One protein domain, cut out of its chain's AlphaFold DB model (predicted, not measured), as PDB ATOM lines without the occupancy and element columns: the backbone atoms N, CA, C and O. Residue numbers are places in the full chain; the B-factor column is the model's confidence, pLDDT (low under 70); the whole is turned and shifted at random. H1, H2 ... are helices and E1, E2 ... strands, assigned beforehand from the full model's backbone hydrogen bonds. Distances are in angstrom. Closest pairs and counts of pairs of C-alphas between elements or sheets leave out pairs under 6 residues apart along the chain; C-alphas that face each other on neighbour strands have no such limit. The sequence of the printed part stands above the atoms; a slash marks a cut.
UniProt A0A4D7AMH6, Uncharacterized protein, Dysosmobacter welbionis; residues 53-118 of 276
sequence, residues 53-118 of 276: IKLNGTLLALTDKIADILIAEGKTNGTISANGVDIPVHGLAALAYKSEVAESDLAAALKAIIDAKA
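What this domain is: This is residues 53 to 118 of the 276 residues of an uncharacterized protein of Dysosmobacter welbionis (UniProt A0A4D7AMH6). A small antiparallel sheet, E3, E4 and E5, sits along the middle of a long, thin model, with the separate two-stranded hairpin E1 and E2 toward one end and the helix H2 at the other. H2 lies across the long axis, the short helix H1 comes between it and the sheet, and residues 110 to 118 stick out freely. The printed part has 66 residues, with five named strands followed by two named helices, in the order E1 E2 E3 E4 E5 H1 H2, and its class is mixed, helices and strands. The three-stranded sheet has the order E3, E4, E5. The whole is extended, with a radius of gyration of the C-alphas of 17.6 A and spans of 58 by 20 by 15 A.

Where its parts are: Start at C-alpha 71, at (-2.062, 43.476, 16.836), where E3 begins; it holds residues 71 to 73 and is 7.2 A long. E4 follows at residues 79 to 82, 9.6 A, and E5 at residues 85 to 88, 9.9 A. Go back to C-alpha 53 at (-2.586, 31.606, 10.205) for E1, residues 53 to 55, 6.3 A, and then E2, residues 58 to 61, 9.8 A. After the sheet, H1 takes residues 94 to 97, 5.4 A, and H2 runs from residue 103 to C-alpha 117 at (12.520, 71.673, -6.951), 20.9 A.

How they stand to each other: E3, E4 and E5 form a meander, each strand the antiparallel neighbour of the one before, with E3 and E5 as edge strands. Between E3 and E4, a hairpin at 146 degrees, look for N 72 and O 81, 2.9 A apart. Between E4 and E5, a hairpin at 144 degrees, N 87 and O 80 are 2.8 A apart. The hairpin E1 and E2, at 145 degrees, has N 60 and O 53 at 2.8 A. The closest C-alphas of E1 and E4 are those of Leu 55 and Ala 82, 7.4 A apart, while E2 and E4 are apart. H1 and H2 are not on the three-stranded sheet. They are close but not clearly touching, their closest C-alphas being those of Leu 95 and Asp 105, 7.4 A apart. In H2 every O i to N i+4 pair is within hydrogen-bond range; H1 is too short for such a pair.

The domain as a whole: The outline is a rod, and the two C-alphas farthest apart are those of Lys 65 and Ala 118, at 58.7 A. The printed part has no cut. The link from E2 to E3, nine residues, is short, and the other links are tight. Mean pLDDT of the printed part is 85.3; look for values under 70 at residue 56 and residues 63 to 66.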
ATOM      1  N   ILE A  53      -2.652  30.459  11.122       78.31
ATOM      2  CA  ILE A  53      -2.586  31.606  10.205       78.31
ATOM      3  C   ILE A  53      -1.145  31.785   9.763       78.31
ATOM      4  O   ILE A  53      -0.227  31.732  10.576       78.31
ATOM      5  N   LYS A  54      -0.927  32.033   8.472       75.12
ATOM      6  CA  LYS A  54       0.390  32.450   7.989       75.12
ATOM      7  C   LYS A  54       0.532  33.964   8.109       75.12
ATOM      8  O   LYS A  54      -0.191  34.695   7.439       75.12
ATOM      9  N   LEU A  55       1.494  34.416   8.906       71.75
ATOM     10  CA  LEU A  55       1.927  35.813   8.971       71.75
ATOM     11  C   LEU A  55       3.292  35.912   8.285       71.75
ATOM     12  O   LEU A  55       4.253  35.288   8.730       71.75
ATOM     13  N   ASN A  56       3.365  36.621   7.153       66.19
ATOM     14  CA  ASN A  56       4.585  36.747   6.337       66.19
ATOM     15  C   ASN A  56       5.278  35.407   6.011       66.19
ATOM     16  O   ASN A  56       6.500  35.302   6.000       66.19
ATOM     17  N   GLY A  57       4.489  34.361   5.747       73.81
ATOM     18  CA  GLY A  57       4.998  33.031   5.397       73.81
ATOM     19  C   GLY A  57       5.302  32.114   6.587       73.81
ATOM     20  O   GLY A  57       5.412  30.906   6.379       73.81
ATOM     21  N   THR A  58       5.337  32.632   7.817       75.88
ATOM     22  CA  THR A  58       5.488  31.829   9.041       75.88
ATOM     23  C   THR A  58       4.121  31.346   9.521       75.88
ATOM     24  O   THR A  58       3.215  32.154   9.720       75.88
ATOM     25  N   LEU A  59       3.952  30.029   9.686       75.81
ATOM     26  CA  LEU A  59       2.725  29.440  10.232       75.81
ATOM     27  C   LEU A  59       2.654  29.684  11.739       75.81
ATOM     28  O   LEU A  59       3.564  29.306  12.474       75.81
ATOM     29  N   LEU A  60       1.545  30.254  12.187       74.88
ATOM     30  CA  LEU A  60       1.236  30.449  13.588       74.88
ATOM     31  C   LEU A  60       0.047  29.577  13.990       74.88
ATOM     32  O   LEU A  60      -1.034  29.707  13.416       74.88
ATOM     33  N   ALA A  61       0.258  28.707  14.976       74.62
ATOM     34  CA  ALA A  61      -0.760  27.793  15.478       74.62
ATOM     35  C   ALA A  61      -1.893  28.547  16.193       74.62
ATOM     36  O   ALA A  61      -1.645  29.503  16.929       74.62
ATOM     37  N   LEU A  62      -3.133  28.099  15.990       70.69
ATOM     38  CA  LEU A  62      -4.307  28.603  16.702       70.69
ATOM     39  C   LEU A  62      -4.674  27.654  17.845       70.69
ATOM     40  O   LEU A  62      -4.767  26.444  17.641       70.69
ATOM     41  N   THR A  63      -4.904  28.207  19.037       67.50
ATOM     42  CA  THR A  63      -5.329  27.435  20.220       67.50
ATOM     43  C   THR A  63      -6.855  27.278  20.290       67.50
ATOM     44  O   THR A  63      -7.333  26.256  20.777       67.50
ATOM     45  N   ASP A  64      -7.620  28.237  19.751       66.44
ATOM     46  CA  ASP A  64      -9.090  28.292  19.820       66.44
ATOM     47  C   ASP A  64      -9.768  28.455  18.443       66.44
ATOM     48  O   ASP A  64      -9.137  28.779  17.437       66.44
ATOM     49  N   LYS A  65     -11.097  28.241  18.399       65.19
ATOM     50  CA  LYS A  65     -11.946  28.262  17.179       65.19
ATOM     51  C   LYS A  65     -12.055  29.630  16.489       65.19
ATOM     52  O   LYS A  65     -12.580  29.704  15.379       65.19
ATOM     53  N   ILE A  66     -11.614  30.699  17.149       65.62
ATOM     54  CA  ILE A  66     -11.499  32.041  16.581       65.62
ATOM     55  C   ILE A  66     -10.016  32.366  16.573       65.62
ATOM     56  O   ILE A  66      -9.348  32.260  17.599       65.62
ATOM     57  N   ALA A  67      -9.510  32.758  15.410       72.25
ATOM     58  CA  ALA A  67      -8.174  33.296  15.329       72.25
ATOM     59  C   ALA A  67      -8.098  34.621  16.088       72.25
ATOM     60  O   ALA A  67      -8.601  35.635  15.606       72.25
ATOM     61  N   ASP A  68      -7.460  34.607  17.253       73.19
ATOM     62  CA  ASP A  68      -7.038  35.836  17.904       73.19
ATOM     63  C   ASP A  68      -5.748  36.313  17.226       73.19
ATOM     64  O   ASP A  68      -4.699  35.660  17.291       73.19
ATOM     65  N   ILE A  69      -5.851  37.405  16.471       81.44
ATOM     66  CA  ILE A  69      -4.690  38.093  15.912       81.44
ATOM     67  C   ILE A  69      -4.453  39.312  16.792       81.44
ATOM     68  O   ILE A  69      -5.038  40.374  16.583       81.44
ATOM     69  N   LEU A  70      -3.570  39.153  17.768       85.06
ATOM     70  CA  LEU A  70      -3.074  40.236  18.590       85.06
ATOM     71  C   LEU A  70      -2.255  41.185  17.714       85.06
ATOM     72  O   LEU A  70      -1.159  40.839  17.273       85.06
ATOM     73  N   ILE A  71      -2.788  42.381  17.477       91.62
ATOM     74  CA  ILE A  71      -2.062  43.476  16.836       91.62
ATOM     75  C   ILE A  71      -1.547  44.417  17.924       91.62
ATOM     76  O   ILE A  71      -2.328  44.944  18.715       91.62
ATOM     77  N   ALA A  72      -0.237  44.626  17.952       92.25
ATOM     78  CA  ALA A  72       0.447  45.516  18.884       92.25
ATOM     79  C   ALA A  72       1.492  46.380  18.157       92.25
ATOM     80  O   ALA A  72       1.738  46.213  16.959       92.25
ATOM     81  N   GLU A  73       2.116  47.307  18.883       91.38
ATOM     82  CA  GLU A  73       3.309  48.009  18.403       91.38
ATOM     83  C   GLU A  73       4.442  46.999  18.163       91.38
ATOM     84  O   GLU A  73       4.644  46.077  18.958       91.38
ATOM     85  N   GLY A  74       5.145  47.128  17.039       91.75
ATOM     86  CA  GLY A  74       6.309  46.296  16.754       91.75
ATOM     87  C   GLY A  74       7.528  46.703  17.582       91.75
ATOM     88  O   GLY A  74       7.589  47.797  18.138       91.75
ATOM     89  N   LYS A  75       8.537  45.829  17.677       91.19
ATOM     90  CA  LYS A  75       9.737  46.121  18.491       91.19
ATOM     91  C   LYS A  75      10.600  47.238  17.912       91.19
ATOM     92  O   LYS A  75      11.403  47.829  18.631       91.19
ATOM     93  N   THR A  76      10.484  47.490  16.611       90.56
ATOM     94  CA  THR A  76      11.195  48.560  15.914       90.56
ATOM     95  C   THR A  76      10.202  49.504  15.262       90.56
ATOM     96  O   THR A  76       9.130  49.103  14.802       90.56
ATOM     97  N   ASN A  77      10.564  50.780  15.197       89.19
ATOM     98  CA  ASN A  77       9.683  51.755  14.590       89.19
ATOM     99  C   ASN A  77       9.540  51.507  13.076       89.19
ATOM    100  O   ASN A  77      10.492  51.108  12.401       89.19
ATOM    101  N   GLY A  78       8.323  51.689  12.564       90.75
ATOM    102  CA  GLY A  78       7.919  51.270  11.222       90.75
ATOM    103  C   GLY A  78       7.477  49.815  11.092       90.75
ATOM    104  O   GLY A  78       7.333  49.317   9.973       90.75
ATOM    105  N   THR A  79       7.224  49.137  12.213       91.88
ATOM    106  CA  THR A  79       6.659  47.786  12.227       91.88
ATOM    107  C   THR A  79       5.410  47.702  13.104       91.88
ATOM    108  O   THR A  79       5.248  48.460  14.060       91.88
ATOM    109  N   ILE A  80       4.519  46.770  12.770       93.19
ATOM    110  CA  ILE A  80       3.439  46.312  13.655       93.19
ATOM    111  C   ILE A  80       3.776  44.903  14.135       93.19
ATOM    112  O   ILE A  80       4.350  44.127  13.373       93.19
ATOM    113  N   SER A  81       3.408  44.539  15.358       90.25
ATOM    114  CA  SER A  81       3.515  43.153  15.812       90.25
ATOM    115  C   SER A  81       2.187  42.443  15.593       90.25
ATOM    116  O   SER A  81       1.168  42.881  16.121       90.25
ATOM    117  N   ALA A  82       2.186  41.350  14.835       90.75
ATOM    118  CA  ALA A  82       1.044  40.452  14.723       90.75
ATOM    119  C   ALA A  82       1.389  39.139  15.427       90.75
ATOM    120  O   ALA A  82       2.295  38.417  15.006       90.75
ATOM    121  N   ASN A  83       0.699  38.847  16.530       84.00
ATOM    122  CA  ASN A  83       0.950  37.687  17.389       84.00
ATOM    123  C   ASN A  83       2.434  37.517  17.771       84.00
ATOM    124  O   ASN A  83       2.991  36.419  17.751       84.00
ATOM    125  N   GLY A  84       3.092  38.630  18.105       84.75
ATOM    126  CA  GLY A  84       4.491  38.664  18.538       84.75
ATOM    127  C   GLY A  84       5.527  38.620  17.407       84.75
ATOM    128  O   GLY A  84       6.728  38.689  17.691       84.75
ATOM    129  N   VAL A  85       5.090  38.525  16.145       85.88
ATOM    130  CA  VAL A  85       5.948  38.624  14.957       85.88
ATOM    131  C   VAL A  85       5.903  40.049  14.419       85.88
ATOM    132  O   VAL A  85       4.831  40.551  14.087       85.88
ATOM    133  N   ASP A  86       7.064  40.688  14.288       91.44
ATOM    134  CA  ASP A  86       7.156  42.030  13.710       91.44
ATOM    135  C   ASP A  86       6.993  41.983  12.185       91.44
ATOM    136  O   ASP A  86       7.667  41.227  11.478       91.44
ATOM    137  N   ILE A  87       6.090  42.814  11.678       90.50
ATOM    138  CA  ILE A  87       5.733  42.953  10.271       90.50
ATOM    139  C   ILE A  87       6.105  44.372   9.817       90.50
ATOM    140  O   ILE A  87       5.605  45.340  10.399       90.50
ATOM    141  N   PRO A  88       6.947  44.528   8.778       90.62
ATOM    142  CA  PRO A  88       7.302  45.840   8.251       90.62
ATOM    143  C   PRO A  88       6.120  46.501   7.542       90.62
ATOM    144  O   PRO A  88       5.413  45.872   6.754       90.62
ATOM    145  N   VAL A  89       5.944  47.799   7.785       91.88
ATOM    146  CA  VAL A  89       5.020  48.635   7.018       91.88
ATOM    147  C   VAL A  89       5.794  49.215   5.838       91.88
ATOM    148  O   VAL A  89       6.814  49.866   6.023       91.88
ATOM    149  N   HIS A  90       5.340  48.959   4.612       88.38
ATOM    150  CA  HIS A  90       5.960  49.500   3.401       88.38
ATOM    151  C   HIS A  90       5.206  50.737   2.893       88.38
ATOM    152  O   HIS A  90       4.008  50.885   3.116       88.38
ATOM    153  N   GLY A  91       5.904  51.611   2.161       85.94
ATOM    154  CA  GLY A  91       5.302  52.759   1.469       85.94
ATOM    155  C   GLY A  91       5.196  54.050   2.288       85.94
ATOM    156  O   GLY A  91       4.926  55.096   1.703       85.94
ATOM    157  N   LEU A  92       5.463  54.021   3.597       87.88
ATOM    158  CA  LEU A  92       5.630  55.248   4.378       87.88
ATOM    159  C   LEU A  92       7.071  55.773   4.260       87.88
ATOM    160  O   LEU A  92       8.023  55.015   4.051       87.88
ATOM    161  N   ALA A  93       7.224  57.093   4.375       86.81
ATOM    162  CA  ALA A  93       8.525  57.753   4.350       86.81
ATOM    163  C   ALA A  93       9.300  57.516   5.659       86.81
ATOM    164  O   ALA A  93       8.698  57.324   6.710       86.81
ATOM    165  N   ALA A  94      10.632  57.616   5.615       85.88
ATOM    166  CA  ALA A  94      11.504  57.347   6.766       85.88
ATOM    167  C   ALA A  94      11.150  58.154   8.031       85.88
ATOM    168  O   ALA A  94      11.283  57.641   9.139       85.88
ATOM    169  N   LEU A  95      10.660  59.391   7.875       89.81
ATOM    170  CA  LEU A  95      10.207  60.228   8.992       89.81
ATOM    171  C   LEU A  95       8.987  59.656   9.724       89.81
ATOM    172  O   LEU A  95       8.863  59.844  10.927       89.81
ATOM    173  N   ALA A  96       8.102  58.945   9.020       88.75
ATOM    174  CA  ALA A  96       6.912  58.335   9.613       88.75
ATOM    175  C   ALA A  96       7.249  57.124  10.500       88.75
ATOM    176  O   ALA A  96       6.416  56.698  11.291       88.75
ATOM    177  N   TYR A  97       8.467  56.586  10.382       88.56
ATOM    178  CA  TYR A  97       8.993  55.515  11.226       88.56
ATOM    179  C   TYR A  97       9.862  56.050  12.369       88.56
ATOM    180  O   TYR A  97      10.720  55.323  12.864       88.56
ATOM    181  N   LYS A  98       9.731  57.324  12.762       87.38
ATOM    182  CA  LYS A  98      10.475  57.878  13.901       87.38
ATOM    183  C   LYS A  98       9.595  58.073  15.129       87.38
ATOM    184  O   LYS A  98       8.425  58.414  15.019       87.38
ATOM    185  N   SER A  99      10.208  57.805  16.290       85.50
ATOM    186  CA  SER A  99       9.706  58.075  17.647       85.50
ATOM    187  C   SER A  99       8.988  59.398  17.763       85.50
ATOM    188  O   SER A  99       7.846  59.564  18.175       85.50
ATOM    189  N   GLU A 100       9.825  60.331  17.357       90.19
ATOM    190  CA  GLU A 100       9.742  61.756  17.421       90.19
ATOM    191  C   GLU A 100      10.607  62.234  16.254       90.19
ATOM    192  O   GLU A 100      11.671  61.668  15.967       90.19
ATOM    193  N   VAL A 101      10.125  63.234  15.530       93.88
ATOM    194  CA  VAL A 101      10.861  63.805  14.406       93.88
ATOM    195  C   VAL A 101      11.733  64.926  14.946       93.88
ATOM    196  O   VAL A 101      11.219  65.968  15.345       93.88
ATOM    197  N   ALA A 102      13.052  64.720  14.952       94.81
ATOM    198  CA  ALA A 102      13.982  65.781  15.310       94.81
ATOM    199  C   ALA A 102      13.987  66.877  14.233       94.81
ATOM    200  O   ALA A 102      13.801  66.610  13.042       94.81
ATOM    201  N   GLU A 103      14.267  68.113  14.644       95.50
ATOM    202  CA  GLU A 103      14.352  69.259  13.732       95.50
ATOM    203  C   GLU A 103      15.365  69.023  12.603       95.50
ATOM    204  O   GLU A 103      15.088  69.331  11.447       95.50
ATOM    205  N   SER A 104      16.507  68.401  12.909       95.56
ATOM    206  CA  SER A 104      17.535  68.065  11.920       95.56
ATOM    207  C   SER A 104      17.046  67.076  10.857       95.56
ATOM    208  O   SER A 104      17.392  67.219   9.684       95.56
ATOM    209  N   ASP A 105      16.216  66.101  11.236       94.50
ATOM    210  CA  ASP A 105      15.638  65.133  10.301       94.50
ATOM    211  C   ASP A 105      14.612  65.798   9.379       94.50
ATOM    212  O   ASP A 105      14.603  65.553   8.170       94.50
ATOM    213  N   LEU A 106      13.767  66.669   9.941       94.06
ATOM    214  CA  LEU A 106      12.812  67.459   9.169       94.06
ATOM    215  C   LEU A 106      13.535  68.412   8.212       94.06
ATOM    216  O   LEU A 106      13.177  68.484   7.038       94.06
ATOM    217  N   ALA A 107      14.578  69.097   8.686       95.00
ATOM    218  CA  ALA A 107      15.392  69.998   7.882       95.00
ATOM    219  C   ALA A 107      16.075  69.259   6.725       95.00
ATOM    220  O   ALA A 107      16.053  69.745   5.597       95.00
ATOM    221  N   ALA A 108      16.623  68.064   6.965       92.94
ATOM    222  CA  ALA A 108      17.230  67.246   5.918       92.94
ATOM    223  C   ALA A 108      16.202  66.787   4.869       92.94
ATOM    224  O   ALA A 108      16.457  66.893   3.667       92.94
ATOM    225  N   ALA A 109      15.024  66.323   5.302       92.12
ATOM    226  CA  ALA A 109      13.955  65.909   4.395       92.12
ATOM    227  C   ALA A 109      13.415  67.086   3.568       92.12
ATOM    228  O   ALA A 109      13.233  66.966   2.356       92.12
ATOM    229  N   LEU A 110      13.206  68.239   4.207       91.44
ATOM    230  CA  LEU A 110      12.776  69.460   3.537       91.44
ATOM    231  C   LEU A 110      13.840  69.945   2.550       91.44
ATOM    232  O   LEU A 110      13.503  70.264   1.412       91.44
ATOM    233  N   LYS A 111      15.118  69.934   2.945       90.12
ATOM    234  CA  LYS A 111      16.236  70.266   2.061       90.12
ATOM    235  C   LYS A 111      16.247  69.377   0.821       90.12
ATOM    236  O   LYS A 111      16.341  69.905  -0.276       90.12
ATOM    237  N   ALA A 112      16.076  68.064   0.968       88.69
ATOM    238  CA  ALA A 112      16.024  67.154  -0.176       88.69
ATOM    239  C   ALA A 112      14.856  67.471  -1.133       88.69
ATOM    240  O   ALA A 112      15.027  67.425  -2.352       88.69
ATOM    241  N   ILE A 113      13.678  67.825  -0.601       88.69
ATOM    242  CA  ILE A 113      12.516  68.231  -1.409       88.69
ATOM    243  C   ILE A 113      12.782  69.558  -2.128       88.69
ATOM    244  O   ILE A 113      12.468  69.683  -3.312       88.69
ATOM    245  N   ILE A 114      13.349  70.541  -1.423       88.88
ATOM    246  CA  ILE A 114      13.690  71.847  -1.992       88.88
ATOM    247  C   ILE A 114      14.752  71.678  -3.076       88.88
ATOM    248  O   ILE A 114      14.513  72.133  -4.185       88.88
ATOM    249  N   ASP A 115      15.838  70.948  -2.817       86.50
ATOM    250  CA  ASP A 115      16.919  70.700  -3.782       86.50
ATOM    251  C   ASP A 115      16.404  70.000  -5.060       86.50
ATOM    252  O   ASP A 115      16.923  70.228  -6.155       86.50
ATOM    253  N   ALA A 116      15.352  69.177  -4.952       83.31
ATOM    254  CA  ALA A 116      14.687  68.553  -6.099       83.31
ATOM    255  C   ALA A 116      13.808  69.525  -6.916       83.31
ATOM    256  O   ALA A 116      13.483  69.238  -8.069       83.31
ATOM    257  N   LYS A 117      13.390  70.655  -6.331       84.31
ATOM    258  CA  LYS A 117      12.520  71.673  -6.951       84.31
ATOM    259  C   LYS A 117      13.279  72.917  -7.411       84.31
ATOM    260  O   LYS A 117      12.923  73.488  -8.436       84.31
ATOM    261  N   ALA A 118      14.293  73.321  -6.660       83.88
ATOM    262  CA  ALA A 118      15.176  74.445  -6.903       83.88
ATOM    263  C   ALA A 118      16.581  74.002  -6.491       83.88
ATOM    264  O   ALA A 118      16.828  73.715  -5.320       83.88
TER     265      ALA A 118